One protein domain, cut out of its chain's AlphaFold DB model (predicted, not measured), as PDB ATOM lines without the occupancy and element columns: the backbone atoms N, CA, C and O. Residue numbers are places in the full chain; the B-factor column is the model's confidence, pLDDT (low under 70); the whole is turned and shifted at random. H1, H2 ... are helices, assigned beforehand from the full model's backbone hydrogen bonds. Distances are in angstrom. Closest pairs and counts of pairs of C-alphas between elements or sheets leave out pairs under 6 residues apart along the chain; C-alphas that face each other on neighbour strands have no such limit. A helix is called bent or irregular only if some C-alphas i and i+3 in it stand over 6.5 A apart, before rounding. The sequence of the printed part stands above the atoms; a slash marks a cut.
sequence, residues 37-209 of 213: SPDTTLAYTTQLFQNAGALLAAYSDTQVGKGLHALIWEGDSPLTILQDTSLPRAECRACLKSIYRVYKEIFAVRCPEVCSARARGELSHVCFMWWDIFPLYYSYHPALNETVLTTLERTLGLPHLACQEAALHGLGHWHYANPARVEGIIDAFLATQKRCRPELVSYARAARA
ATOM      1  N   SER A  37     -32.190 -21.749 -51.397       89.56
ATOM      2  CA  SER A  37     -33.504 -21.177 -51.724       89.56
ATOM      3  C   SER A  37     -34.633 -22.045 -51.163       89.56
ATOM      4  O   SER A  37     -34.476 -23.268 -51.120       89.56
ATOM      5  N   PRO A  38     -35.803 -21.463 -50.837       90.94
ATOM      6  CA  PRO A  38     -36.970 -22.224 -50.391       90.94
ATOM      7  C   PRO A  38     -37.331 -23.400 -51.313       90.94
ATOM      8  O   PRO A  38     -37.564 -24.506 -50.830       90.94
ATOM      9  N   ASP A  39     -37.294 -23.209 -52.637       92.19
ATOM     10  CA  ASP A  39     -37.548 -24.282 -53.607       92.19
ATOM     11  C   ASP A  39     -36.528 -25.426 -53.510       92.19
ATOM     12  O   ASP A  39     -36.903 -26.600 -53.538       92.19
ATOM     13  N   THR A  40     -35.239 -25.096 -53.363       92.81
ATOM     14  CA  THR A  40     -34.168 -26.101 -53.257       92.81
ATOM     15  C   THR A  40     -34.270 -26.844 -51.932       92.81
ATOM     16  O   THR A  40     -34.208 -28.071 -51.917       92.81
ATOM     17  N   THR A  41     -34.509 -26.130 -50.830       92.00
ATOM     18  CA  THR A  41     -34.720 -26.727 -49.508       92.00
ATOM     19  C   THR A  41     -35.908 -27.688 -49.514       92.00
ATOM     20  O   THR A  41     -35.798 -28.808 -49.007       92.00
ATOM     21  N   LEU A  42     -37.031 -27.298 -50.131       94.31
ATOM     22  CA  LEU A  42     -38.208 -28.160 -50.253       94.31
ATOM     23  C   LEU A  42     -37.904 -29.406 -51.091       94.31
ATOM     24  O   LEU A  42     -38.277 -30.517 -50.702       94.31
ATOM     25  N   ALA A  43     -37.216 -29.234 -52.223       95.69
ATOM     26  CA  ALA A  43     -36.839 -30.332 -53.106       95.69
ATOM     27  C   ALA A  43     -35.886 -31.319 -52.413       95.69
ATOM     28  O   ALA A  43     -36.147 -32.523 -52.420       95.69
ATOM     29  N   TYR A  44     -34.834 -30.818 -51.761       96.00
ATOM     30  CA  TYR A  44     -33.842 -31.636 -51.060       96.00
ATOM     31  C   TYR A  44     -34.467 -32.362 -49.874       96.00
ATOM     32  O   TYR A  44     -34.303 -33.573 -49.743       96.00
ATOM     33  N   THR A  45     -35.284 -31.678 -49.073       95.56
ATOM     34  CA  THR A  45     -35.960 -32.328 -47.942       95.56
ATOM     35  C   THR A  45     -36.930 -33.411 -48.414       95.56
ATOM     36  O   THR A  45     -36.956 -34.513 -47.865       95.56
ATOM     37  N   THR A  46     -37.675 -33.151 -49.495       97.75
ATOM     38  CA  THR A  46     -38.552 -34.159 -50.107       97.75
ATOM     39  C   THR A  46     -37.751 -35.362 -50.607       97.75
ATOM     40  O   THR A  46     -38.139 -36.502 -50.350       97.75
ATOM     41  N   GLN A  47     -36.626 -35.133 -51.293       98.12
ATOM     42  CA  GLN A  47     -35.759 -36.197 -51.800       98.12
ATOM     43  C   GLN A  47     -35.155 -37.032 -50.665       98.12
ATOM     44  O   GLN A  47     -35.154 -38.263 -50.757       98.12
ATOM     45  N   LEU A  48     -34.696 -36.382 -49.591       98.06
ATOM     46  CA  LEU A  48     -34.194 -37.039 -48.385       98.06
ATOM     47  C   LEU A  48     -35.263 -37.946 -47.781       98.06
ATOM     48  O   LEU A  48     -35.032 -39.139 -47.614       98.06
ATOM     49  N   PHE A  49     -36.450 -37.409 -47.499       98.31
ATOM     50  CA  PHE A  49     -37.526 -38.173 -46.872       98.31
ATOM     51  C   PHE A  49     -38.012 -39.322 -47.757       98.31
ATOM     52  O   PHE A  49     -38.247 -40.416 -47.251       98.31
ATOM     53  N   GLN A  50     -38.106 -39.131 -49.076       98.38
ATOM     54  CA  GLN A  50     -38.510 -40.191 -50.008       98.38
ATOM     55  C   GLN A  50     -37.537 -41.375 -50.067       98.38
ATOM     56  O   GLN A  50     -37.976 -42.472 -50.414       98.38
ATOM     57  N   ASN A  51     -36.263 -41.158 -49.734       98.06
ATOM     58  CA  ASN A  51     -35.192 -42.153 -49.829       98.06
ATOM     59  C   ASN A  51     -34.467 -42.354 -48.485       98.06
ATOM     60  O   ASN A  51     -33.310 -42.783 -48.467       98.06
ATOM     61  N   ALA A  52     -35.136 -42.033 -47.370       97.44
ATOM     62  CA  ALA A  52     -34.511 -41.926 -46.056       97.44
ATOM     63  C   ALA A  52     -33.776 -43.211 -45.665       97.44
ATOM     64  O   ALA A  52     -32.625 -43.146 -45.244       97.44
ATOM     65  N   GLY A  53     -34.398 -44.380 -45.877       97.69
ATOM     66  CA  GLY A  53     -33.799 -45.668 -45.524       97.69
ATOM     67  C   GLY A  53     -32.442 -45.918 -46.185       97.69
ATOM     68  O   GLY A  53     -31.529 -46.405 -45.530       97.69
ATOM     69  N   ALA A  54     -32.296 -45.562 -47.464       98.06
ATOM     70  CA  ALA A  54     -31.052 -45.765 -48.205       98.06
ATOM     71  C   ALA A  54     -30.014 -44.678 -47.895       98.06
ATOM     72  O   ALA A  54     -28.852 -44.992 -47.648       98.06
ATOM     73  N   LEU A  55     -30.437 -43.411 -47.883       98.19
ATOM     74  CA  LEU A  55     -29.544 -42.271 -47.669       98.19
ATOM     75  C   LEU A  55     -28.980 -42.229 -46.248       98.19
ATOM     76  O   LEU A  55     -27.851 -41.785 -46.058       98.19
ATOM     77  N   LEU A  56     -29.748 -42.705 -45.262       98.06
ATOM     78  CA  LEU A  56     -29.369 -42.640 -43.852       98.06
ATOM     79  C   LEU A  56     -28.827 -43.959 -43.285       98.06
ATOM     80  O   LEU A  56     -28.565 -44.056 -42.085       98.06
ATOM     81  N   ALA A  57     -28.647 -44.978 -44.132       97.69
ATOM     82  CA  ALA A  57     -28.171 -46.300 -43.722       97.69
ATOM     83  C   ALA A  57     -26.746 -46.283 -43.148       97.69
ATOM     84  O   ALA A  57     -26.418 -47.117 -42.308       97.69
ATOM     85  N   ALA A  58     -25.904 -45.356 -43.614       96.56
ATOM     86  CA  ALA A  58     -24.502 -45.271 -43.211       96.56
ATOM     87  C   ALA A  58     -24.284 -44.548 -41.869       96.56
ATOM     88  O   ALA A  58     -23.215 -44.695 -41.284       96.56
ATOM     89  N   TYR A  59     -25.272 -43.787 -41.387       97.12
ATOM     90  CA  TYR A  59     -25.154 -42.984 -40.168       97.12
ATOM     91  C   TYR A  59     -25.670 -43.735 -38.935       97.12
ATOM     92  O   TYR A  59     -26.634 -44.508 -39.013       97.12
ATOM     93  N   SER A  60     -25.064 -43.465 -37.777       96.62
ATOM     94  CA  SER A  60     -25.470 -44.010 -36.476       96.62
ATOM     95  C   SER A  60     -26.887 -43.559 -36.082       96.62
ATOM     96  O   SER A  60     -27.425 -42.591 -36.618       96.62
ATOM     97  N   ASP A  61     -27.528 -44.255 -35.136       96.69
ATOM     98  CA  ASP A  61     -28.836 -43.819 -34.612       96.69
ATOM     99  C   ASP A  61     -28.750 -42.435 -33.952       96.69
ATOM    100  O   ASP A  61     -29.695 -41.650 -34.044       96.69
ATOM    101  N   THR A  62     -27.615 -42.117 -33.323       95.38
ATOM    102  CA  THR A  62     -27.347 -40.804 -32.724       95.38
ATOM    103  C   THR A  62     -27.272 -39.723 -33.799       95.38
ATOM    104  O   THR A  62     -27.983 -38.724 -33.701       95.38
ATOM    105  N   GLN A  63     -26.482 -39.948 -34.853       95.38
ATOM    106  CA  GLN A  63     -26.349 -39.033 -35.990       95.38
ATOM    107  C   GLN A  63     -27.697 -38.776 -36.669       95.38
ATOM    108  O   GLN A  63     -28.085 -37.626 -36.873       95.38
ATOM    109  N   VAL A  64     -28.454 -39.838 -36.966       96.81
ATOM    110  CA  VAL A  64     -29.778 -39.707 -37.592       96.81
ATOM    111  C   VAL A  64     -30.765 -39.001 -36.670       96.81
ATOM    112  O   VAL A  64     -31.501 -38.132 -37.130       96.81
ATOM    113  N   GLY A  65     -30.777 -39.343 -35.380       95.38
ATOM    114  CA  GLY A  65     -31.646 -38.707 -34.395       95.38
ATOM    115  C   GLY A  65     -31.415 -37.199 -34.307       95.38
ATOM    116  O   GLY A  65     -32.363 -36.430 -34.458       95.38
ATOM    117  N   LYS A  66     -30.154 -36.781 -34.146       92.75
ATOM    118  CA  LYS A  66     -29.764 -35.365 -34.054       92.75
ATOM    119  C   LYS A  66     -30.006 -34.606 -35.356       92.75
ATOM    120  O   LYS A  66     -30.621 -33.547 -35.325       92.75
ATOM    121  N   GLY A  67     -29.594 -35.166 -36.494       93.25
ATOM    122  CA  GLY A  67     -29.783 -34.528 -37.798       93.25
ATOM    123  C   GLY A  67     -31.258 -34.337 -38.152       93.25
ATOM    124  O   GLY A  67     -31.651 -33.264 -38.606       93.25
ATOM    125  N   LEU A  68     -32.111 -35.335 -37.875       94.69
ATOM    126  CA  LEU A  68     -33.559 -35.190 -38.059       94.69
ATOM    127  C   LEU A  68     -34.150 -34.160 -37.098       94.69
ATOM    128  O   LEU A  68     -34.982 -33.375 -37.536       94.69
ATOM    129  N   HIS A  69     -33.726 -34.146 -35.829       92.19
ATOM    130  CA  HIS A  69     -34.190 -33.161 -34.851       92.19
ATOM    131  C   HIS A  69     -33.865 -31.745 -35.330       92.19
ATOM    132  O   HIS A  69     -34.774 -30.930 -35.481       92.19
ATOM    133  N   ALA A  70     -32.603 -31.481 -35.670       88.50
ATOM    134  CA  ALA A  70     -32.156 -30.189 -36.178       88.50
ATOM    135  C   ALA A  70     -32.932 -29.767 -37.439       88.50
ATOM    136  O   ALA A  70     -33.397 -28.633 -37.539       88.50
ATOM    137  N   LEU A  71     -33.160 -30.702 -38.369       89.31
ATOM    138  CA  LEU A  71     -33.892 -30.435 -39.605       89.31
ATOM    139  C   LEU A  71     -35.351 -30.022 -39.362       89.31
ATOM    140  O   LEU A  71     -35.902 -29.289 -40.183       89.31
ATOM    141  N   ILE A  72     -35.995 -30.478 -38.284       88.88
ATOM    142  CA  ILE A  72     -37.424 -30.229 -38.021       88.88
ATOM    143  C   ILE A  72     -37.686 -29.277 -36.851       88.88
ATOM    144  O   ILE A  72     -38.845 -29.006 -36.584       88.88
ATOM    145  N   TRP A  73     -36.661 -28.772 -36.171       84.88
ATOM    146  CA  TRP A  73     -36.804 -27.905 -35.000       84.88
ATOM    147  C   TRP A  73     -37.382 -26.514 -35.329       84.88
ATOM    148  O   TRP A  73     -36.755 -25.715 -36.023       84.88
ATOM    149  N   GLU A  74     -38.554 -26.191 -34.780       64.88
ATOM    150  CA  GLU A  74     -39.334 -24.962 -35.023       64.88
ATOM    151  C   GLU A  74     -38.583 -23.616 -34.969       64.88
ATOM    152  O   GLU A  74     -39.024 -22.668 -35.617       64.88
ATOM    153  N   GLY A  75     -37.464 -23.516 -34.240       62.41
ATOM    154  CA  GLY A  75     -36.730 -22.258 -34.060       62.41
ATOM    155  C   GLY A  75     -35.967 -21.767 -35.296       62.41
ATOM    156  O   GLY A  75     -35.960 -20.567 -35.538       62.41
ATOM    157  N   ASP A  76     -35.369 -22.683 -36.071       66.69
ATOM    158  CA  ASP A  76     -34.503 -22.376 -37.234       66.69
ATOM    159  C   ASP A  76     -34.527 -23.492 -38.309       66.69
ATOM    160  O   ASP A  76     -33.633 -23.631 -39.147       66.69
ATOM    161  N   SER A  77     -35.571 -24.325 -38.306       77.50
ATOM    162  CA  SER A  77     -35.693 -25.448 -39.234       77.50
ATOM    163  C   SER A  77     -35.819 -24.991 -40.695       77.50
ATOM    164  O   SER A  77     -36.658 -24.137 -41.013       77.50
ATOM    165  N   PRO A  78     -35.125 -25.663 -41.634       78.38
ATOM    166  CA  PRO A  78     -35.372 -25.501 -43.065       78.38
ATOM    167  C   PRO A  78     -36.815 -25.822 -43.486       78.38
ATOM    168  O   PRO A  78     -37.251 -25.387 -44.546       78.38
ATOM    169  N   LEU A  79     -37.588 -26.559 -42.680       86.38
ATOM    170  CA  LEU A  79     -38.996 -26.865 -42.942       86.38
ATOM    171  C   LEU A  79     -39.966 -25.742 -42.562       86.38
ATOM    172  O   LEU A  79     -41.141 -25.833 -42.923       86.38
ATOM    173  N   THR A  80     -39.505 -24.658 -41.929       87.75
ATOM    174  CA  THR A  80     -40.313 -23.433 -41.758       87.75
ATOM    175  C   THR A  80     -40.802 -22.880 -43.100       87.75
ATOM    176  O   THR A  80     -41.881 -22.294 -43.166       87.75
ATOM    177  N   ILE A  81     -40.110 -23.191 -44.206       88.06
ATOM    178  CA  ILE A  81     -40.551 -22.886 -45.576       88.06
ATOM    179  C   ILE A  81     -41.942 -23.440 -45.905       88.06
ATOM    180  O   ILE A  81     -42.620 -22.901 -46.771       88.06
ATOM    181  N   LEU A  82     -42.418 -24.496 -45.232       89.56
ATOM    182  CA  LEU A  82     -43.770 -25.025 -45.458       89.56
ATOM    183  C   LEU A  82     -44.860 -23.999 -45.104       89.56
ATOM    184  O   LEU A  82     -45.987 -24.117 -45.601       89.56
ATOM    185  N   GLN A  83     -44.513 -22.993 -44.296       87.38
ATOM    186  CA  GLN A  83     -45.369 -21.859 -43.976       87.38
ATOM    187  C   GLN A  83     -45.390 -20.784 -45.077       87.38
ATOM    188  O   GLN A  83     -46.347 -20.013 -45.186       87.38
ATOM    189  N   ASP A  84     -44.364 -20.723 -45.927       87.31
ATOM    190  CA  ASP A  84     -44.291 -19.747 -47.010       87.31
ATOM    191  C   ASP A  84     -45.411 -20.024 -48.010       87.31
ATOM    192  O   ASP A  84     -45.442 -21.092 -48.617       87.31
ATOM    193  N   THR A  85     -46.335 -19.072 -48.182       85.88
ATOM    194  CA  THR A  85     -47.497 -19.188 -49.081       85.88
ATOM    195  C   THR A  85     -47.146 -19.080 -50.570       85.88
ATOM    196  O   THR A  85     -47.959 -19.485 -51.405       85.88
ATOM    197  N   SER A  86     -45.942 -18.607 -50.907       88.50
ATOM    198  CA  SER A  86     -45.451 -18.480 -52.284       88.50
ATOM    199  C   SER A  86     -45.063 -19.822 -52.909       88.50
ATOM    200  O   SER A  86     -45.199 -19.992 -54.121       88.50
ATOM    201  N   LEU A  87     -44.674 -20.806 -52.089       90.69
ATOM    202  CA  LEU A  87     -44.325 -22.137 -52.576       90.69
ATOM    203  C   LEU A  87     -45.536 -22.857 -53.190       90.69
ATOM    204  O   LEU A  87     -46.668 -22.751 -52.689       90.69
ATOM    205  N   PRO A  88     -45.335 -23.637 -54.261       92.75
ATOM    206  CA  PRO A  88     -46.432 -24.360 -54.870       92.75
ATOM    207  C   PRO A  88     -46.922 -25.492 -53.943       92.75
ATOM    208  O   PRO A  88     -46.179 -26.309 -53.393       92.75
ATOM    209  N   ARG A  89     -48.241 -25.501 -53.685       91.94
ATOM    210  CA  ARG A  89     -48.843 -26.365 -52.648       91.94
ATOM    211  C   ARG A  89     -48.712 -27.857 -52.959       91.94
ATOM    212  O   ARG A  89     -48.863 -28.671 -52.050       91.94
ATOM    213  N   ALA A  90     -48.536 -28.242 -54.223       94.88
ATOM    214  CA  ALA A  90     -48.437 -29.652 -54.595       94.88
ATOM    215  C   ALA A  90     -47.140 -30.276 -54.065       94.88
ATOM    216  O   ALA A  90     -47.165 -31.394 -53.551       94.88
ATOM    217  N   GLU A  91     -46.064 -29.507 -54.091       95.69
ATOM    218  CA  GLU A  91     -44.716 -29.827 -53.659       95.69
ATOM    219  C   GLU A  91     -44.660 -29.858 -52.129       95.69
ATOM    220  O   GLU A  91     -44.208 -30.849 -51.560       95.69
ATOM    221  N   CYS A  92     -45.267 -28.876 -51.445       95.62
ATOM    222  CA  CYS A  92     -45.438 -28.919 -49.985       95.62
ATOM    223  C   CYS A  92     -46.160 -30.203 -49.543       95.62
ATOM    224  O   CYS A  92     -45.741 -30.882 -48.605       95.62
ATOM    225  N   ARG A  93     -47.238 -30.585 -50.247       96.44
ATOM    226  CA  ARG A  93     -47.956 -31.836 -49.965       96.44
ATOM    227  C   ARG A  93     -47.110 -33.073 -50.260       96.44
ATOM    228  O   ARG A  93     -47.252 -34.068 -49.552       96.44
ATOM    229  N   ALA A  94     -46.271 -33.049 -51.294       97.06
ATOM    230  CA  ALA A  94     -45.363 -34.152 -51.602       97.06
ATOM    231  C   ALA A  94     -44.323 -34.345 -50.486       97.06
ATOM    232  O   ALA A  94     -44.137 -35.477 -50.033       97.06
ATOM    233  N   CYS A  95     -43.748 -33.249 -49.980       97.31
ATOM    234  CA  CYS A  95     -42.848 -33.254 -48.827       97.31
ATOM    235  C   CYS A  95     -43.536 -33.842 -47.587       97.31
ATOM    236  O   CYS A  95     -43.059 -34.824 -47.021       97.31
ATOM    237  N   LEU A  96     -44.717 -33.339 -47.217       96.88
ATOM    238  CA  LEU A  96     -45.464 -33.848 -46.058       96.88
ATOM    239  C   LEU A  96     -45.791 -35.344 -46.183       96.88
ATOM    240  O   LEU A  96     -45.555 -36.108 -45.252       96.88
ATOM    241  N   LYS A  97     -46.247 -35.795 -47.359       97.94
ATOM    242  CA  LYS A  97     -46.511 -37.224 -47.616       97.94
ATOM    243  C   LYS A  97     -45.258 -38.086 -47.501       97.94
ATOM    244  O   LYS A  97     -45.372 -39.271 -47.184       97.94
ATOM    245  N   SER A  98     -44.087 -37.528 -47.803       98.31
ATOM    246  CA  SER A  98     -42.822 -38.258 -47.731       98.31
ATOM    247  C   SER A  98     -42.355 -38.508 -46.297       98.31
ATOM    248  O   SER A  98     -41.657 -39.489 -46.081       98.31
ATOM    249  N   ILE A  99     -42.841 -37.763 -45.297       98.38
ATOM    250  CA  ILE A  99     -42.547 -38.029 -43.873       98.38
ATOM    251  C   ILE A  99     -42.931 -39.466 -43.477       98.38
ATOM    252  O   ILE A  99     -42.220 -40.114 -42.712       98.38
ATOM    253  N   TYR A 100     -43.993 -40.032 -44.067       98.69
ATOM    254  CA  TYR A 100     -44.354 -41.444 -43.869       98.69
ATOM    255  C   TYR A 100     -43.191 -42.410 -44.164       98.69
ATOM    256  O   TYR A 100     -43.070 -43.449 -43.516       98.69
ATOM    257  N   ARG A 101     -42.332 -42.091 -45.139       98.56
ATOM    258  CA  ARG A 101     -41.161 -42.906 -45.486       98.56
ATOM    259  C   ARG A 101     -40.107 -42.866 -44.389       98.56
ATOM    260  O   ARG A 101     -39.582 -43.921 -44.071       98.56
ATOM    261  N   VAL A 102     -39.891 -41.722 -43.737       98.69
ATOM    262  CA  VAL A 102     -39.017 -41.629 -42.553       98.69
ATOM    263  C   VAL A 102     -39.526 -42.561 -41.452       98.69
ATOM    264  O   VAL A 102     -38.788 -43.414 -40.968       98.69
ATOM    265  N   TYR A 103     -40.822 -42.505 -41.134       98.75
ATOM    266  CA  TYR A 103     -41.410 -43.420 -40.152       98.75
ATOM    267  C   TYR A 103     -41.273 -44.890 -40.541       98.75
ATOM    268  O   TYR A 103     -40.906 -45.717 -39.711       98.75
ATOM    269  N   LYS A 104     -41.560 -45.226 -41.797       98.56
ATOM    270  CA  LYS A 104     -41.541 -46.610 -42.272       98.56
ATOM    271  C   LYS A 104     -40.128 -47.188 -42.384       98.56
ATOM    272  O   LYS A 104     -39.943 -48.364 -42.099       98.56
ATOM    273  N   GLU A 105     -39.177 -46.408 -42.881       98.50
ATOM    274  CA  GLU A 105     -37.865 -46.901 -43.321       98.50
ATOM    275  C   GLU A 105     -36.761 -46.623 -42.300       98.50
ATOM    276  O   GLU A 105     -35.749 -47.317 -42.312       98.50
ATOM    277  N   ILE A 106     -36.965 -45.655 -41.401       98.50
ATOM    278  CA  ILE A 106     -36.038 -45.340 -40.312       98.50
ATOM    279  C   ILE A 106     -36.636 -45.788 -38.987       98.50
ATOM    280  O   ILE A 106     -36.156 -46.754 -38.399       98.50
ATOM    281  N   PHE A 107     -37.708 -45.140 -38.522       98.38
ATOM    282  CA  PHE A 107     -38.178 -45.353 -37.151       98.38
ATOM    283  C   PHE A 107     -38.711 -46.769 -36.918       98.38
ATOM    284  O   PHE A 107     -38.316 -47.408 -35.952       98.38
ATOM    285  N   ALA A 108     -39.529 -47.313 -37.818       97.44
ATOM    286  CA  ALA A 108     -40.055 -48.673 -37.678       97.44
ATOM    287  C   ALA A 108     -38.992 -49.773 -37.854       97.44
ATOM    288  O   ALA A 108     -39.261 -50.931 -37.541       97.44
ATOM    289  N   VAL A 109     -37.815 -49.432 -38.390       97.69
ATOM    290  CA  VAL A 109     -36.707 -50.372 -38.623       97.69
ATOM    291  C   VAL A 109     -35.684 -50.319 -37.489       97.69
ATOM    292  O   VAL A 109     -35.125 -51.350 -37.125       97.69
ATOM    293  N   ARG A 110     -35.415 -49.121 -36.958       97.19
ATOM    294  CA  ARG A 110     -34.280 -48.850 -36.064       97.19
ATOM    295  C   ARG A 110     -34.698 -48.543 -34.625       97.19
ATOM    296  O   ARG A 110     -33.935 -48.830 -33.709       97.19
ATOM    297  N   CYS A 111     -35.892 -47.990 -34.395       96.56
ATOM    298  CA  CYS A 111     -36.362 -47.750 -33.030       96.56
ATOM    299  C   CYS A 111     -36.761 -49.071 -32.350       96.56
ATOM    300  O   CYS A 111     -37.242 -49.994 -33.008       96.56
ATOM    301  N   PRO A 112     -36.625 -49.170 -31.019       93.25
ATOM    302  CA  PRO A 112     -37.123 -50.319 -30.280       93.25
ATOM    303  C   PRO A 112     -38.658 -50.390 -30.321       93.25
ATOM    304  O   PRO A 112     -39.350 -49.370 -30.296       93.25
ATOM    305  N   GLU A 113     -39.206 -51.610 -30.284       91.19
ATOM    306  CA  GLU A 113     -40.655 -51.863 -30.280       91.19
ATOM    307  C   GLU A 113     -41.274 -51.656 -28.876       91.19
ATOM    308  O   GLU A 113     -41.843 -52.552 -28.234       91.19
ATOM    309  N   VAL A 114     -41.121 -50.439 -28.356       88.62
ATOM    310  CA  VAL A 114     -41.638 -49.974 -27.064       88.62
ATOM    311  C   VAL A 114     -42.175 -48.550 -27.194       88.62
ATOM    312  O   VAL A 114     -41.815 -47.826 -28.116       88.62
ATOM    313  N   CYS A 115     -43.038 -48.151 -26.262       83.31
ATOM    314  CA  CYS A 115     -43.489 -46.764 -26.151       83.31
ATOM    315  C   CYS A 115     -42.359 -45.839 -25.668       83.31
ATOM    316  O   CYS A 115     -41.446 -46.288 -24.962       83.31
ATOM    317  N   SER A 116     -42.457 -44.550 -25.992       80.88
ATOM    318  CA  SER A 116     -41.460 -43.500 -25.753       80.88
ATOM    319  C   SER A 116     -41.023 -43.415 -24.292       80.88
ATOM    320  O   SER A 116     -39.830 -43.330 -24.021       80.88
ATOM    321  N   ALA A 117     -41.947 -43.597 -23.343       79.62
ATOM    322  CA  ALA A 117     -41.654 -43.624 -21.905       79.62
ATOM    323  C   ALA A 117     -40.609 -44.683 -21.490       79.62
ATOM    324  O   ALA A 117     -40.032 -44.601 -20.404       79.62
ATOM    325  N   ARG A 118     -40.384 -45.712 -22.318       80.56
ATOM    326  CA  ARG A 118     -39.374 -46.764 -22.105       80.56
ATOM    327  C   ARG A 118     -38.248 -46.726 -23.138       80.56
ATOM    328  O   ARG A 118     -37.278 -47.468 -22.984       80.56
ATOM    329  N   ALA A 119     -38.375 -45.913 -24.180       85.38
ATOM    330  CA  ALA A 119     -37.372 -45.786 -25.220       85.38
ATOM    331  C   ALA A 119     -36.227 -44.871 -24.755       85.38
ATOM    332  O   ALA A 119     -36.403 -43.995 -23.908       85.38
ATOM    333  N   ARG A 120     -35.024 -45.100 -25.285       89.44
ATOM    334  CA  ARG A 120     -33.837 -44.277 -25.015       89.44
ATOM    335  C   ARG A 120     -33.119 -43.965 -26.326       89.44
ATOM    336  O   ARG A 120     -33.251 -44.715 -27.291       89.44
ATOM    337  N   GLY A 121     -32.341 -42.886 -26.318       92.38
ATOM    338  CA  GLY A 121     -31.522 -42.452 -27.449       92.38
ATOM    339  C   GLY A 121     -32.209 -41.431 -28.358       92.38
ATOM    340  O   GLY A 121     -33.437 -41.335 -28.396       92.38
ATOM    341  N   GLU A 122     -31.384 -40.697 -29.102       93.62
ATOM    342  CA  GLU A 122     -31.785 -39.564 -29.947       93.62
ATOM    343  C   GLU A 122     -32.827 -39.952 -30.997       93.62
ATOM    344  O   GLU A 122     -33.814 -39.245 -31.194       93.62
ATOM    345  N   LEU A 123     -32.662 -41.120 -31.628       96.19
ATOM    346  CA  LEU A 123     -33.582 -41.575 -32.668       96.19
ATOM    347  C   LEU A 123     -34.997 -41.833 -32.133       96.19
ATOM    348  O   LEU A 123     -35.987 -41.437 -32.748       96.19
ATOM    349  N   SER A 124     -35.097 -42.474 -30.966       96.44
ATOM    350  CA  SER A 124     -36.388 -42.713 -30.313       96.44
ATOM    351  C   SER A 124     -37.028 -41.408 -29.846       96.44
ATOM    352  O   SER A 124     -38.247 -41.266 -29.913       96.44
ATOM    353  N   HIS A 125     -36.206 -40.462 -29.383       94.56
ATOM    354  CA  HIS A 125     -36.661 -39.152 -28.939       94.56
ATOM    355  C   HIS A 125     -37.287 -38.364 -30.093       94.56
ATOM    356  O   HIS A 125     -38.460 -38.008 -30.003       94.56
ATOM    357  N   VAL A 126     -36.570 -38.179 -31.208       95.81
ATOM    358  CA  VAL A 126     -37.112 -37.451 -32.367       95.81
ATOM    359  C   VAL A 126     -38.301 -38.175 -33.006       95.81
ATOM    360  O   VAL A 126     -39.220 -37.522 -33.487       95.81
ATOM    361  N   CYS A 127     -38.347 -39.514 -32.968       97.75
ATOM    362  CA  CYS A 127     -39.517 -40.268 -33.427       97.75
ATOM    363  C   CYS A 127     -40.789 -39.857 -32.674       97.75
ATOM    364  O   CYS A 127     -41.837 -39.729 -33.299       97.75
ATOM    365  N   PHE A 128     -40.713 -39.693 -31.351       95.94
ATOM    366  CA  PHE A 128     -41.858 -39.296 -30.532       95.94
ATOM    367  C   PHE A 128     -42.151 -37.798 -30.661       95.94
ATOM    368  O   PHE A 128     -43.278 -37.433 -30.981       95.94
ATOM    369  N   MET A 129     -41.120 -36.961 -30.499       94.06
ATOM    370  CA  MET A 129     -41.238 -35.498 -30.479       94.06
ATOM    371  C   MET A 129     -41.550 -34.882 -31.839       94.06
ATOM    372  O   MET A 129     -41.840 -33.693 -31.897       94.06
ATOM    373  N   TRP A 130     -41.462 -35.649 -32.935       95.75
ATOM    374  CA  TRP A 130     -41.527 -35.129 -34.303       95.75
ATOM    375  C   TRP A 130     -42.605 -34.066 -34.473       95.75
ATOM    376  O   TRP A 130     -42.325 -33.014 -35.027       95.75
ATOM    377  N   TRP A 131     -43.825 -34.345 -34.005       93.69
ATOM    378  CA  TRP A 131     -44.988 -33.481 -34.199       93.69
ATOM    379  C   TRP A 131     -45.152 -32.384 -33.142       93.69
ATOM    380  O   TRP A 131     -45.942 -31.478 -33.388       93.69
ATOM    381  N   ASP A 132     -44.425 -32.441 -32.024       91.62
ATOM    382  CA  ASP A 132     -44.326 -31.336 -31.059       91.62
ATOM    383  C   ASP A 132     -43.472 -30.200 -31.603       91.62
ATOM    384  O   ASP A 132     -43.825 -29.037 -31.456       91.62
ATOM    385  N   ILE A 133     -42.348 -30.556 -32.230       90.44
ATOM    386  CA  ILE A 133     -41.333 -29.595 -32.676       90.44
ATOM    387  C   ILE A 133     -41.459 -29.240 -34.161       90.44
ATOM    388  O   ILE A 133     -40.729 -28.380 -34.642       90.44
ATOM    389  N   PHE A 134     -42.353 -29.911 -34.902       90.81
ATOM    390  CA  PHE A 134     -42.546 -29.697 -36.336       90.81
ATOM    391  C   PHE A 134     -43.010 -28.259 -36.617       90.81
ATOM    392  O   PHE A 134     -44.016 -27.828 -36.053       90.81
ATOM    393  N   PRO A 135     -42.415 -27.535 -37.584       86.94
ATOM    394  CA  PRO A 135     -42.659 -26.104 -37.753       86.94
ATOM    395  C   PRO A 135     -44.004 -25.788 -38.421       86.94
ATOM    396  O   PRO A 135     -44.238 -24.656 -38.825       86.94
ATOM    397  N   LEU A 136     -44.897 -26.758 -38.616       84.94
ATOM    398  CA  LEU A 136     -46.209 -26.516 -39.210       84.94
ATOM    399  C   LEU A 136     -47.287 -26.726 -38.157       84.94
ATOM    400  O   LEU A 136     -47.657 -27.862 -37.904       84.94
ATOM    401  N   TYR A 137     -47.863 -25.652 -37.624       75.88
ATOM    402  CA  TYR A 137     -49.011 -25.783 -36.728       75.88
ATOM    403  C   TYR A 137     -50.337 -25.786 -37.487       75.88
ATOM    404  O   TYR A 137     -50.514 -25.122 -38.515       75.88
ATOM    405  N   TYR A 138     -51.304 -26.503 -36.919       69.81
ATOM    406  CA  TYR A 138     -52.647 -26.727 -37.455       69.81
ATOM    407  C   TYR A 138     -53.423 -25.450 -37.832       69.81
ATOM    408  O   TYR A 138     -54.355 -25.515 -38.638       69.81
ATOM    409  N   SER A 139     -53.079 -24.302 -37.243       63.56
ATOM    410  CA  SER A 139     -53.773 -23.020 -37.401       63.56
ATOM    411  C   SER A 139     -53.305 -22.209 -38.611       63.56
ATOM    412  O   SER A 139     -54.092 -21.433 -39.150       63.56
ATOM    413  N   TYR A 140     -52.061 -22.386 -39.066       68.06
ATOM    414  CA  TYR A 140     -51.471 -21.501 -40.075       68.06
ATOM    415  C   TYR A 140     -51.834 -21.896 -41.510       68.06
ATOM    416  O   TYR A 140     -52.036 -21.026 -42.357       68.06
ATOM    417  N   HIS A 141     -51.986 -23.196 -41.797       74.94
ATOM    418  CA  HIS A 141     -52.227 -23.670 -43.165       74.94
ATOM    419  C   HIS A 141     -53.293 -24.768 -43.250       74.94
ATOM    420  O   HIS A 141     -52.970 -25.933 -43.508       74.94
ATOM    421  N   PRO A 142     -54.590 -24.406 -43.170       80.56
ATOM    422  CA  PRO A 142     -55.695 -25.359 -43.302       80.56
ATOM    423  C   PRO A 142     -55.623 -26.223 -44.571       80.56
ATOM    424  O   PRO A 142     -56.013 -27.388 -44.560       80.56
ATOM    425  N   ALA A 143     -55.059 -25.682 -45.657       84.88
ATOM    426  CA  ALA A 143     -54.885 -26.383 -46.929       84.88
ATOM    427  C   ALA A 143     -53.897 -27.569 -46.878       84.88
ATOM    428  O   ALA A 143     -53.902 -28.403 -47.787       84.88
ATOM    429  N   LEU A 144     -53.035 -27.641 -45.859       91.88
ATOM    430  CA  LEU A 144     -52.066 -28.725 -45.672       91.88
ATOM    431  C   LEU A 144     -52.506 -29.739 -44.608       91.88
ATOM    432  O   LEU A 144     -52.021 -30.871 -44.636       91.88
ATOM    433  N   ASN A 145     -53.463 -29.386 -43.743       93.44
ATOM    434  CA  ASN A 145     -53.901 -30.235 -42.632       93.44
ATOM    435  C   ASN A 145     -54.369 -31.622 -43.085       93.44
ATOM    436  O   ASN A 145     -53.922 -32.614 -42.522       93.44
ATOM    437  N   GLU A 146     -55.165 -31.729 -44.155       95.00
ATOM    438  CA  GLU A 146     -55.597 -33.050 -44.643       95.00
ATOM    439  C   GLU A 146     -54.408 -33.921 -45.086       95.00
ATOM    440  O   GLU A 146     -54.421 -35.141 -44.931       95.00
ATOM    441  N   THR A 147     -53.339 -33.306 -45.603       96.62
ATOM    442  CA  THR A 147     -52.133 -34.050 -45.988       96.62
ATOM    443  C   THR A 147     -51.352 -34.529 -44.768       96.62
ATOM    444  O   THR A 147     -50.869 -35.664 -44.773       96.62
ATOM    445  N   VAL A 148     -51.262 -33.708 -43.718       96.69
ATOM    446  CA  VAL A 148     -50.685 -34.114 -42.428       96.69
ATOM    447  C   VAL A 148     -51.495 -35.264 -41.828       96.69
ATOM    448  O   VAL A 148     -50.931 -36.320 -41.552       96.69
ATOM    449  N   LEU A 149     -52.820 -35.124 -41.738       97.69
ATOM    450  CA  LEU A 149     -53.717 -36.139 -41.178       97.69
ATOM    451  C   LEU A 149     -53.670 -37.459 -41.950       97.69
ATOM    452  O   LEU A 149     -53.569 -38.519 -41.339       97.69
ATOM    453  N   THR A 150     -53.649 -37.411 -43.285       98.06
ATOM    454  CA  THR A 150     -53.455 -38.612 -44.116       98.06
ATOM    455  C   THR A 150     -52.090 -39.265 -43.856       98.06
ATOM    456  O   THR A 150     -51.964 -40.488 -43.877       98.06
ATOM    457  N   THR A 151     -51.042 -38.471 -43.624       98.44
ATOM    458  CA  THR A 151     -49.698 -38.993 -43.329       98.44
ATOM    459  C   THR A 151     -49.669 -39.666 -41.957       98.44
ATOM    460  O   THR A 151     -49.198 -40.797 -41.852       98.44
ATOM    461  N   LEU A 152     -50.252 -39.028 -40.941       98.56
ATOM    462  CA  LEU A 152     -50.412 -39.576 -39.593       98.56
ATOM    463  C   LEU A 152     -51.240 -40.867 -39.588       98.56
ATOM    464  O   LEU A 152     -50.818 -41.851 -38.993       98.56
ATOM    465  N   GLU A 153     -52.370 -40.905 -40.301       98.56
ATOM    466  CA  GLU A 153     -53.214 -42.103 -40.445       98.56
ATOM    467  C   GLU A 153     -52.425 -43.282 -41.034       98.56
ATOM    468  O   GLU A 153     -52.497 -44.407 -40.536       98.56
ATOM    469  N   ARG A 154     -51.602 -43.029 -42.058       98.44
ATOM    470  CA  ARG A 154     -50.731 -44.059 -42.641       98.44
ATOM    471  C   ARG A 154     -49.642 -44.518 -41.675       98.44
ATOM    472  O   ARG A 154     -49.347 -45.712 -41.641       98.44
ATOM    473  N   THR A 155     -49.048 -43.601 -40.914       98.50
ATOM    474  CA  THR A 155     -48.048 -43.925 -39.887       98.50
ATOM    475  C   THR A 155     -48.663 -44.740 -38.749       98.50
ATOM    476  O   THR A 155     -48.073 -45.735 -38.336       98.50
ATOM    477  N   LEU A 156     -49.879 -44.404 -38.309       97.50
ATOM    478  CA  LEU A 156     -50.637 -45.159 -37.305       97.50
ATOM    479  C   LEU A 156     -50.944 -46.597 -37.761       97.50
ATOM    480  O   LEU A 156     -51.053 -47.510 -36.945       97.50
ATOM    481  N   GLY A 157     -51.045 -46.817 -39.074       96.06
ATOM    482  CA  GLY A 157     -51.192 -48.144 -39.670       96.06
ATOM    483  C   GLY A 157     -49.919 -49.003 -39.668       96.06
ATOM    484  O   GLY A 157     -49.999 -50.187 -39.999       96.06
ATOM    485  N   LEU A 158     -48.746 -48.458 -39.319       95.94
ATOM    486  CA  LEU A 158     -47.521 -49.252 -39.200       95.94
ATOM    487  C   LEU A 158     -47.621 -50.182 -37.978       95.94
ATOM    488  O   LEU A 158     -48.004 -49.720 -36.901       95.94
ATOM    489  N   PRO A 159     -47.255 -51.472 -38.086       93.56
ATOM    490  CA  PRO A 159     -47.262 -52.401 -36.958       93.56
ATOM    491  C   PRO A 159     -46.019 -52.197 -36.073       93.56
ATOM    492  O   PRO A 159     -45.241 -53.122 -35.871       93.56
ATOM    493  N   HIS A 160     -45.799 -50.969 -35.596       94.31
ATOM    494  CA  HIS A 160     -44.647 -50.603 -34.777       94.31
ATOM    495  C   HIS A 160     -45.056 -49.619 -33.678       94.31
ATOM    496  O   HIS A 160     -45.535 -48.521 -33.970       94.31
ATOM    497  N   LEU A 161     -44.850 -49.997 -32.413       93.69
ATOM    498  CA  LEU A 161     -45.413 -49.277 -31.263       93.69
ATOM    499  C   LEU A 161     -44.968 -47.815 -31.173       93.69
ATOM    500  O   LEU A 161     -45.822 -46.948 -31.006       93.69
ATOM    501  N   ALA A 162     -43.675 -47.527 -31.346       94.38
ATOM    502  CA  ALA A 162     -43.174 -46.152 -31.289       94.38
ATOM    503  C   ALA A 162     -43.777 -45.270 -32.398       94.38
ATOM    504  O   ALA A 162     -44.100 -44.108 -32.173       94.38
ATOM    505  N   CYS A 163     -43.994 -45.834 -33.592       97.50
ATOM    506  CA  CYS A 163     -44.570 -45.096 -34.717       97.50
ATOM    507  C   CYS A 163     -46.068 -44.856 -34.521       97.50
ATOM    508  O   CYS A 163     -46.568 -43.783 -34.846       97.50
ATOM    509  N   GLN A 164     -46.781 -45.844 -33.974       96.62
ATOM    510  CA  GLN A 164     -48.193 -45.702 -33.624       96.62
ATOM    511  C   GLN A 164     -48.389 -44.634 -32.550       96.62
ATOM    512  O   GLN A 164     -49.251 -43.776 -32.700       96.62
ATOM    513  N   GLU A 165     -47.576 -44.656 -31.495       96.00
ATOM    514  CA  GLU A 165     -47.633 -43.657 -30.429       96.00
ATOM    515  C   GLU A 165     -47.321 -42.250 -30.948       96.00
ATOM    516  O   GLU A 165     -48.108 -41.339 -30.709       96.00
ATOM    517  N   ALA A 166     -46.257 -42.083 -31.739       97.19
ATOM    518  CA  ALA A 166     -45.924 -40.807 -32.371       97.19
ATOM    519  C   ALA A 166     -47.041 -40.289 -33.298       97.19
ATOM    520  O   ALA A 166     -47.351 -39.099 -33.314       97.19
ATOM    521  N   ALA A 167     -47.697 -41.178 -34.053       97.94
ATOM    522  CA  ALA A 167     -48.836 -40.798 -34.883       97.94
ATOM    523  C   ALA A 167     -50.048 -40.372 -34.043       97.94
ATOM    524  O   ALA A 167     -50.706 -39.391 -34.381       97.94
ATOM    525  N   LEU A 168     -50.345 -41.073 -32.943       97.69
ATOM    526  CA  LEU A 168     -51.397 -40.668 -32.005       97.69
ATOM    527  C   LEU A 168     -51.081 -39.311 -31.370       97.69
ATOM    528  O   LEU A 168     -51.979 -38.482 -31.255       97.69
ATOM    529  N   HIS A 169     -49.818 -39.077 -31.015       96.81
ATOM    530  CA  HIS A 169     -49.350 -37.799 -30.492       96.81
ATOM    531  C   HIS A 169     -49.627 -36.663 -31.496       96.81
ATOM    532  O   HIS A 169     -50.359 -35.720 -31.197       96.81
ATOM    533  N   GLY A 170     -49.166 -36.801 -32.744       96.25
ATOM    534  CA  GLY A 170     -49.438 -35.809 -33.792       96.25
ATOM    535  C   GLY A 170     -50.933 -35.616 -34.091       96.25
ATOM    536  O   GLY A 170     -51.391 -34.493 -34.293       96.25
ATOM    537  N   LEU A 171     -51.731 -36.690 -34.073       97.69
ATOM    538  CA  LEU A 171     -53.188 -36.597 -34.245       97.69
ATOM    539  C   LEU A 171     -53.845 -35.787 -33.123       97.69
ATOM    540  O   LEU A 171     -54.757 -35.008 -33.395       97.69
ATOM    541  N   GLY A 172     -53.380 -35.944 -31.883       96.88
ATOM    542  CA  GLY A 172     -53.879 -35.177 -30.748       96.88
ATOM    543  C   GLY A 172     -53.619 -33.677 -30.890       96.88
ATOM    544  O   GLY A 172     -54.546 -32.898 -30.671       96.88
ATOM    545  N   HIS A 173     -52.435 -33.277 -31.366       94.38
ATOM    546  CA  HIS A 173     -52.141 -31.873 -31.696       94.38
ATOM    547  C   HIS A 173     -53.107 -31.307 -32.748       94.38
ATOM    548  O   HIS A 173     -53.639 -30.208 -32.591       94.38
ATOM    549  N   TRP A 174     -53.414 -32.072 -33.803       95.38
ATOM    550  CA  TRP A 174     -54.327 -31.623 -34.867       95.38
ATOM    551  C   TRP A 174     -55.814 -31.691 -34.496       95.38
ATOM    552  O   TRP A 174     -56.646 -31.163 -35.245       95.38
ATOM    553  N   HIS A 175     -56.177 -32.287 -33.353       96.25
ATOM    554  CA  HIS A 175     -57.573 -32.369 -32.900       96.25
ATOM    555  C   HIS A 175     -58.200 -30.982 -32.757       96.25
ATOM    556  O   HIS A 175     -59.336 -30.796 -33.183       96.25
ATOM    557  N   TYR A 176     -57.444 -29.995 -32.265       90.88
ATOM    558  CA  TYR A 176     -57.944 -28.633 -32.054       90.88
ATOM    559  C   TYR A 176     -58.542 -28.015 -33.327       90.88
ATOM    560  O   TYR A 176     -59.605 -27.396 -33.286       90.88
ATOM    561  N   ALA A 177     -57.881 -28.199 -34.472       92.00
ATOM    562  CA  ALA A 177     -58.373 -27.679 -35.742       92.00
ATOM    563  C   ALA A 177     -59.327 -28.648 -36.446       92.00
ATOM    564  O   ALA A 177     -60.211 -28.211 -37.185       92.00
ATOM    565  N   ASN A 178     -59.105 -29.961 -36.330       95.00
ATOM    566  CA  ASN A 178     -59.730 -30.978 -37.182       95.00
ATOM    567  C   ASN A 178     -60.337 -32.138 -36.357       95.00
ATOM    568  O   ASN A 178     -60.045 -33.307 -36.636       95.00
ATOM    569  N   PRO A 179     -61.224 -31.859 -35.382       96.69
ATOM    570  CA  PRO A 179     -61.650 -32.849 -34.392       96.69
ATOM    571  C   PRO A 179     -62.352 -34.049 -35.036       96.69
ATOM    572  O   PRO A 179     -61.969 -35.187 -34.798       96.69
ATOM    573  N   ALA A 180     -63.302 -33.817 -35.948       97.56
ATOM    574  CA  ALA A 180     -64.050 -34.899 -36.593       97.56
ATOM    575  C   ALA A 180     -63.157 -35.857 -37.408       97.56
ATOM    576  O   ALA A 180     -63.369 -37.071 -37.388       97.56
ATOM    577  N   ARG A 181     -62.144 -35.330 -38.114       97.38
ATOM    578  CA  ARG A 181     -61.221 -36.155 -38.911       97.38
ATOM    579  C   ARG A 181     -60.288 -36.961 -38.011       97.38
ATOM    580  O   ARG A 181     -60.109 -38.150 -38.260       97.38
ATOM    581  N   VAL A 182     -59.746 -36.337 -36.965       98.31
ATOM    582  CA  VAL A 182     -58.892 -37.003 -35.969       98.31
ATOM    583  C   VAL A 182     -59.655 -38.108 -35.241       98.31
ATOM    584  O   VAL A 182     -59.173 -39.236 -35.156       98.31
ATOM    585  N   GLU A 183     -60.864 -37.810 -34.766       98.50
ATOM    586  CA  GLU A 183     -61.716 -38.779 -34.078       98.50
ATOM    587  C   GLU A 183     -62.025 -39.983 -34.965       98.50
ATOM    588  O   GLU A 183     -61.850 -41.116 -34.524       98.50
ATOM    589  N   GLY A 184     -62.378 -39.756 -36.236       98.50
ATOM    590  CA  GLY A 184     -62.633 -40.836 -37.189       98.50
ATOM    591  C   GLY A 184     -61.421 -41.744 -37.430       98.50
ATOM    592  O   GLY A 184     -61.576 -42.965 -37.477       98.50
ATOM    593  N   ILE A 185     -60.213 -41.173 -37.535       98.50
ATOM    594  CA  ILE A 185     -58.965 -41.948 -37.689       98.50
ATOM    595  C   ILE A 185     -58.726 -42.826 -36.456       98.50
ATOM    596  O   ILE A 185     -58.469 -44.027 -36.577       98.50
ATOM    597  N   ILE A 186     -58.826 -42.240 -35.262       98.06
ATOM    598  CA  ILE A 186     -58.531 -42.952 -34.015       98.06
ATOM    599  C   ILE A 186     -59.604 -44.003 -33.709       98.06
ATOM    600  O   ILE A 186     -59.266 -45.097 -33.257       98.06
ATOM    601  N   ASP A 187     -60.877 -43.731 -33.999       97.50
ATOM    602  CA  ASP A 187     -61.960 -44.705 -33.832       97.50
ATOM    603  C   ASP A 187     -61.769 -45.921 -34.747       97.50
ATOM    604  O   ASP A 187     -61.905 -47.062 -34.297       97.50
ATOM    605  N   ALA A 188     -61.371 -45.700 -36.005       96.38
ATOM    606  CA  ALA A 188     -61.041 -46.782 -36.929       96.38
ATOM    607  C   ALA A 188     -59.843 -47.612 -36.435       96.38
ATOM    608  O   ALA A 188     -59.878 -48.847 -36.468       96.38
ATOM    609  N   PHE A 189     -58.804 -46.954 -35.911       95.31
ATOM    610  CA  PHE A 189     -57.677 -47.638 -35.278       95.31
ATOM    611  C   PHE A 189     -58.146 -48.482 -34.083       95.31
ATOM    612  O   PHE A 189     -57.938 -49.693 -34.066       95.31
ATOM    613  N   LEU A 190     -58.874 -47.902 -33.128       94.00
ATOM    614  CA  LEU A 190     -59.358 -48.609 -31.938       94.00
ATOM    615  C   LEU A 190     -60.275 -49.798 -32.272       94.00
ATOM    616  O   LEU A 190     -60.211 -50.824 -31.594       94.00
ATOM    617  N   ALA A 191     -61.084 -49.701 -33.330       92.62
ATOM    618  CA  ALA A 191     -61.968 -50.783 -33.768       92.62
ATOM    619  C   ALA A 191     -61.211 -52.004 -34.325       92.62
ATOM    620  O   ALA A 191     -61.687 -53.138 -34.219       92.62
ATOM    621  N   THR A 192     -60.031 -51.795 -34.914       85.12
ATOM    622  CA  THR A 192     -59.229 -52.872 -35.522       85.12
ATOM    623  C   THR A 192     -58.274 -53.542 -34.529       85.12
ATOM    624  O   THR A 192     -57.864 -54.688 -34.731       85.12
ATOM    625  N   GLN A 193     -57.972 -52.886 -33.407       72.44
ATOM    626  CA  GLN A 193     -56.932 -53.309 -32.474       72.44
ATOM    627  C   GLN A 193     -57.420 -54.278 -31.392       72.44
ATOM    628  O   GLN A 193     -57.494 -53.965 -30.205       72.44
ATOM    629  N   LYS A 194     -57.678 -55.527 -31.789       59.78
ATOM    630  CA  LYS A 194     -58.115 -56.603 -30.874       59.78
ATOM    631  C   LYS A 194     -57.053 -57.041 -29.845       59.78
ATOM    632  O   LYS A 194     -57.376 -57.831 -28.961       59.78
ATOM    633  N   ARG A 195     -55.793 -56.591 -29.968       63.19
ATOM    634  CA  ARG A 195     -54.652 -56.991 -29.111       63.19
ATOM    635  C   ARG A 195     -53.680 -55.847 -28.768       63.19
ATOM    636  O   ARG A 195     -52.540 -56.123 -28.404       63.19
ATOM    637  N   CYS A 196     -54.082 -54.579 -28.892       67.81
ATOM    638  CA  CYS A 196     -53.183 -53.478 -28.530       67.81
ATOM    639  C   CYS A 196     -52.816 -53.507 -27.044       67.81
ATOM    640  O   CYS A 196     -53.630 -53.863 -26.189       67.81
ATOM    641  N   ARG A 197     -51.586 -53.077 -26.745       80.31
ATOM    642  CA  ARG A 197     -51.136 -52.873 -25.368       80.31
ATOM    643  C   ARG A 197     -52.040 -51.836 -24.679       80.31
ATOM    644  O   ARG A 197     -52.369 -50.828 -25.312       80.31
ATOM    645  N   PRO A 198     -52.440 -52.047 -23.411       86.12
ATOM    646  CA  PRO A 198     -53.332 -51.131 -22.703       86.12
ATOM    647  C   PRO A 198     -52.833 -49.684 -22.673       86.12
ATOM    648  O   PRO A 198     -53.646 -48.766 -22.778       86.12
ATOM    649  N   GLU A 199     -51.513 -49.474 -22.584       87.75
ATOM    650  CA  GLU A 199     -50.929 -48.129 -22.574       87.75
ATOM    651  C   GLU A 199     -51.240 -47.367 -23.872       87.75
ATOM    652  O   GLU A 199     -51.721 -46.236 -23.819       87.75
ATOM    653  N   LEU A 200     -51.080 -48.013 -25.033       90.56
ATOM    654  CA  LEU A 200     -51.345 -47.396 -26.337       90.56
ATOM    655  C   LEU A 200     -52.840 -47.111 -26.546       90.56
ATOM    656  O   LEU A 200     -53.202 -46.082 -27.107       90.56
ATOM    657  N   VAL A 201     -53.726 -47.990 -26.059       92.38
ATOM    658  CA  VAL A 201     -55.183 -47.754 -26.099       92.38
ATOM    659  C   VAL A 201     -55.566 -46.554 -25.235       92.38
ATOM    660  O   VAL A 201     -56.392 -45.738 -25.646       92.38
ATOM    661  N   SER A 202     -54.976 -46.437 -24.042       92.62
ATOM    662  CA  SER A 202     -55.183 -45.283 -23.163       92.62
ATOM    663  C   SER A 202     -54.716 -43.993 -23.839       92.62
ATOM    664  O   SER A 202     -55.461 -43.013 -23.879       92.62
ATOM    665  N   TYR A 203     -53.530 -44.030 -24.451       95.00
ATOM    666  CA  TYR A 203     -52.970 -42.896 -25.176       95.00
ATOM    667  C   TYR A 203     -53.837 -42.490 -26.372       95.00
ATOM    668  O   TYR A 203     -54.182 -41.322 -26.517       95.00
ATOM    669  N   ALA A 204     -54.310 -43.459 -27.163       95.94
ATOM    670  CA  ALA A 204     -55.218 -43.206 -28.279       95.94
ATOM    671  C   ALA A 204     -56.509 -42.510 -27.826       95.94
ATOM    672  O   ALA A 204     -56.955 -41.554 -28.454       95.94
ATOM    673  N   ARG A 205     -57.096 -42.932 -26.699       95.69
ATOM    674  CA  ARG A 205     -58.292 -42.282 -26.132       95.69
ATOM    675  C   ARG A 205     -58.017 -40.860 -25.639       95.69
ATOM    676  O   ARG A 205     -58.915 -40.021 -25.715       95.69
ATOM    677  N   ALA A 206     -56.817 -40.585 -25.130       97.00
ATOM    678  CA  ALA A 206     -56.408 -39.236 -24.748       97.00
ATOM    679  C   ALA A 206     -56.239 -38.343 -25.988       97.00
ATOM    680  O   ALA A 206     -56.895 -37.301 -26.073       97.00
ATOM    681  N   ALA A 207     -55.488 -38.813 -26.990       97.44
ATOM    682  CA  ALA A 207     -55.275 -38.124 -28.262       97.44
ATOM    683  C   ALA A 207     -56.587 -37.850 -29.017       97.44
ATOM    684  O   ALA A 207     -56.778 -36.761 -29.553       97.44
ATOM    685  N   ARG A 208     -57.551 -38.783 -28.973       97.44
ATOM    686  CA  ARG A 208     -58.912 -38.605 -29.520       97.44
ATOM    687  C   ARG A 208     -59.641 -37.389 -28.936       97.44
ATOM    688  O   ARG A 208     -60.543 -36.858 -29.567       97.44
ATOM    689  N   ALA A 209     -59.282 -36.979 -27.725       96.62
ATOM    690  CA  ALA A 209     -59.833 -35.811 -27.047       96.62
ATOM    691  C   ALA A 209     -58.885 -34.597 -27.101       96.62
ATOM    692  O   ALA A 209     -59.013 -33.706 -26.263       96.62
TER     693      ALA A 209
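AT A GLANCE: This is residues 37 to 209 of the 213 residues of an uncharacterized protein of Armatimonas rosea (UniProt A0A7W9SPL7). The model is a slab of two layers of helices: H1, H5, H7 and H9 stand side by side in one row, and H3, H6, H8 and H10 make a second row that packs on it and mostly runs against it. H4 crosses the start of H1 at one end of the slab, and the short H2 packs on residues 101 to 106 of H5. The printed part has 173 residues with ten named helices, H1 to H10 in order, and no named strand; the class is all helix. It is compact, with a radius of gyration of the C-alphas of 15.4 A and spans of 47, 37 and 24 A.

IN THESE COORDINATES: H1 is residues 38 to 50, 18.0 A long, beginning with C-alpha 38 at (-36.970, -22.224, -50.391). H2 is residues 52 to 55, H3 residues 61 to 72 and H4 residues 78 to 83. H5, the longest, is residues 89 to 110, 31.5 A, with C-alpha 89 at (-48.843, -26.365, -52.648). H6 is residues 122 to 133. H7 is residues 142 to 156, 21.3 A; H8 residues 161 to 175, 20.9 A; H9 residues 179 to 192, 20.2 A. H10 is residues 198 to 207 and ends with C-alpha 207 at (-55.275, -38.124, -28.262). H6 and H7 are irregular: C-alphas 128 and 131 are 7.6 A apart, and C-alphas 143 and 146 are 7.1 A apart.

HOW THE PARTS SIT: H5 and H8 are the hub, each touching five helices. H5 to H10 form an up and down bundle, each running against the one before it. H5 touches H7, the same way at a shallow tilt of 20 degrees; their closest C-alphas, of Lys 97 and Thr 151, are 5.6 A apart. H7 and H8 are a helical hairpin, closest at Leu 156 and Gln 164, C-alphas 4.5 A apart. H8 touches H6, C-alphas of Ala 166 and Phe 128 closest at 4.7 A, and H10, C-alphas of Gly 172 and Ala 207 closest at 4.1 A. H9 touches H7, with the C-alphas of Ile 185 and Glu 153 closest at 6.4 A. H3 touches H6, C-alphas of Gly 65 and Leu 123 closest at 3.9 A. H1 touches H5 at a tilt of 35.0 degrees, only just steep, C-alphas of Thr 46 and Cys 95 closest at 4.6 A. H2 touches H5, C-alphas of Gly 53 and Glu 105 closest at 4.8 A. H4 touches H1, C-alphas of Ile 81 and Pro 38 closest at 6.0 A. H1 and H3 are apart. Every O i to N i+4 pair is within hydrogen-bond range in H1, H3, H8, H9 and H10, against 13 of 18 in H5, 6 of 8 in H6, 9 of 11 in H7 and 0 of 2 in H4, which has 2 of 3 O i to N i+3 pairs; H2 is too short for an i+4 pair.

THE WHOLE: The C-alphas of Ser 37 and Lys 194, the two farthest apart, are 47.9 A apart. The printed part has no cut. The link from H5 to H6, 11 residues, is long. Residues 74 to 76, 138 to 140 and 194 to 196 have pLDDT under 70; the mean of the printed part is 92.1.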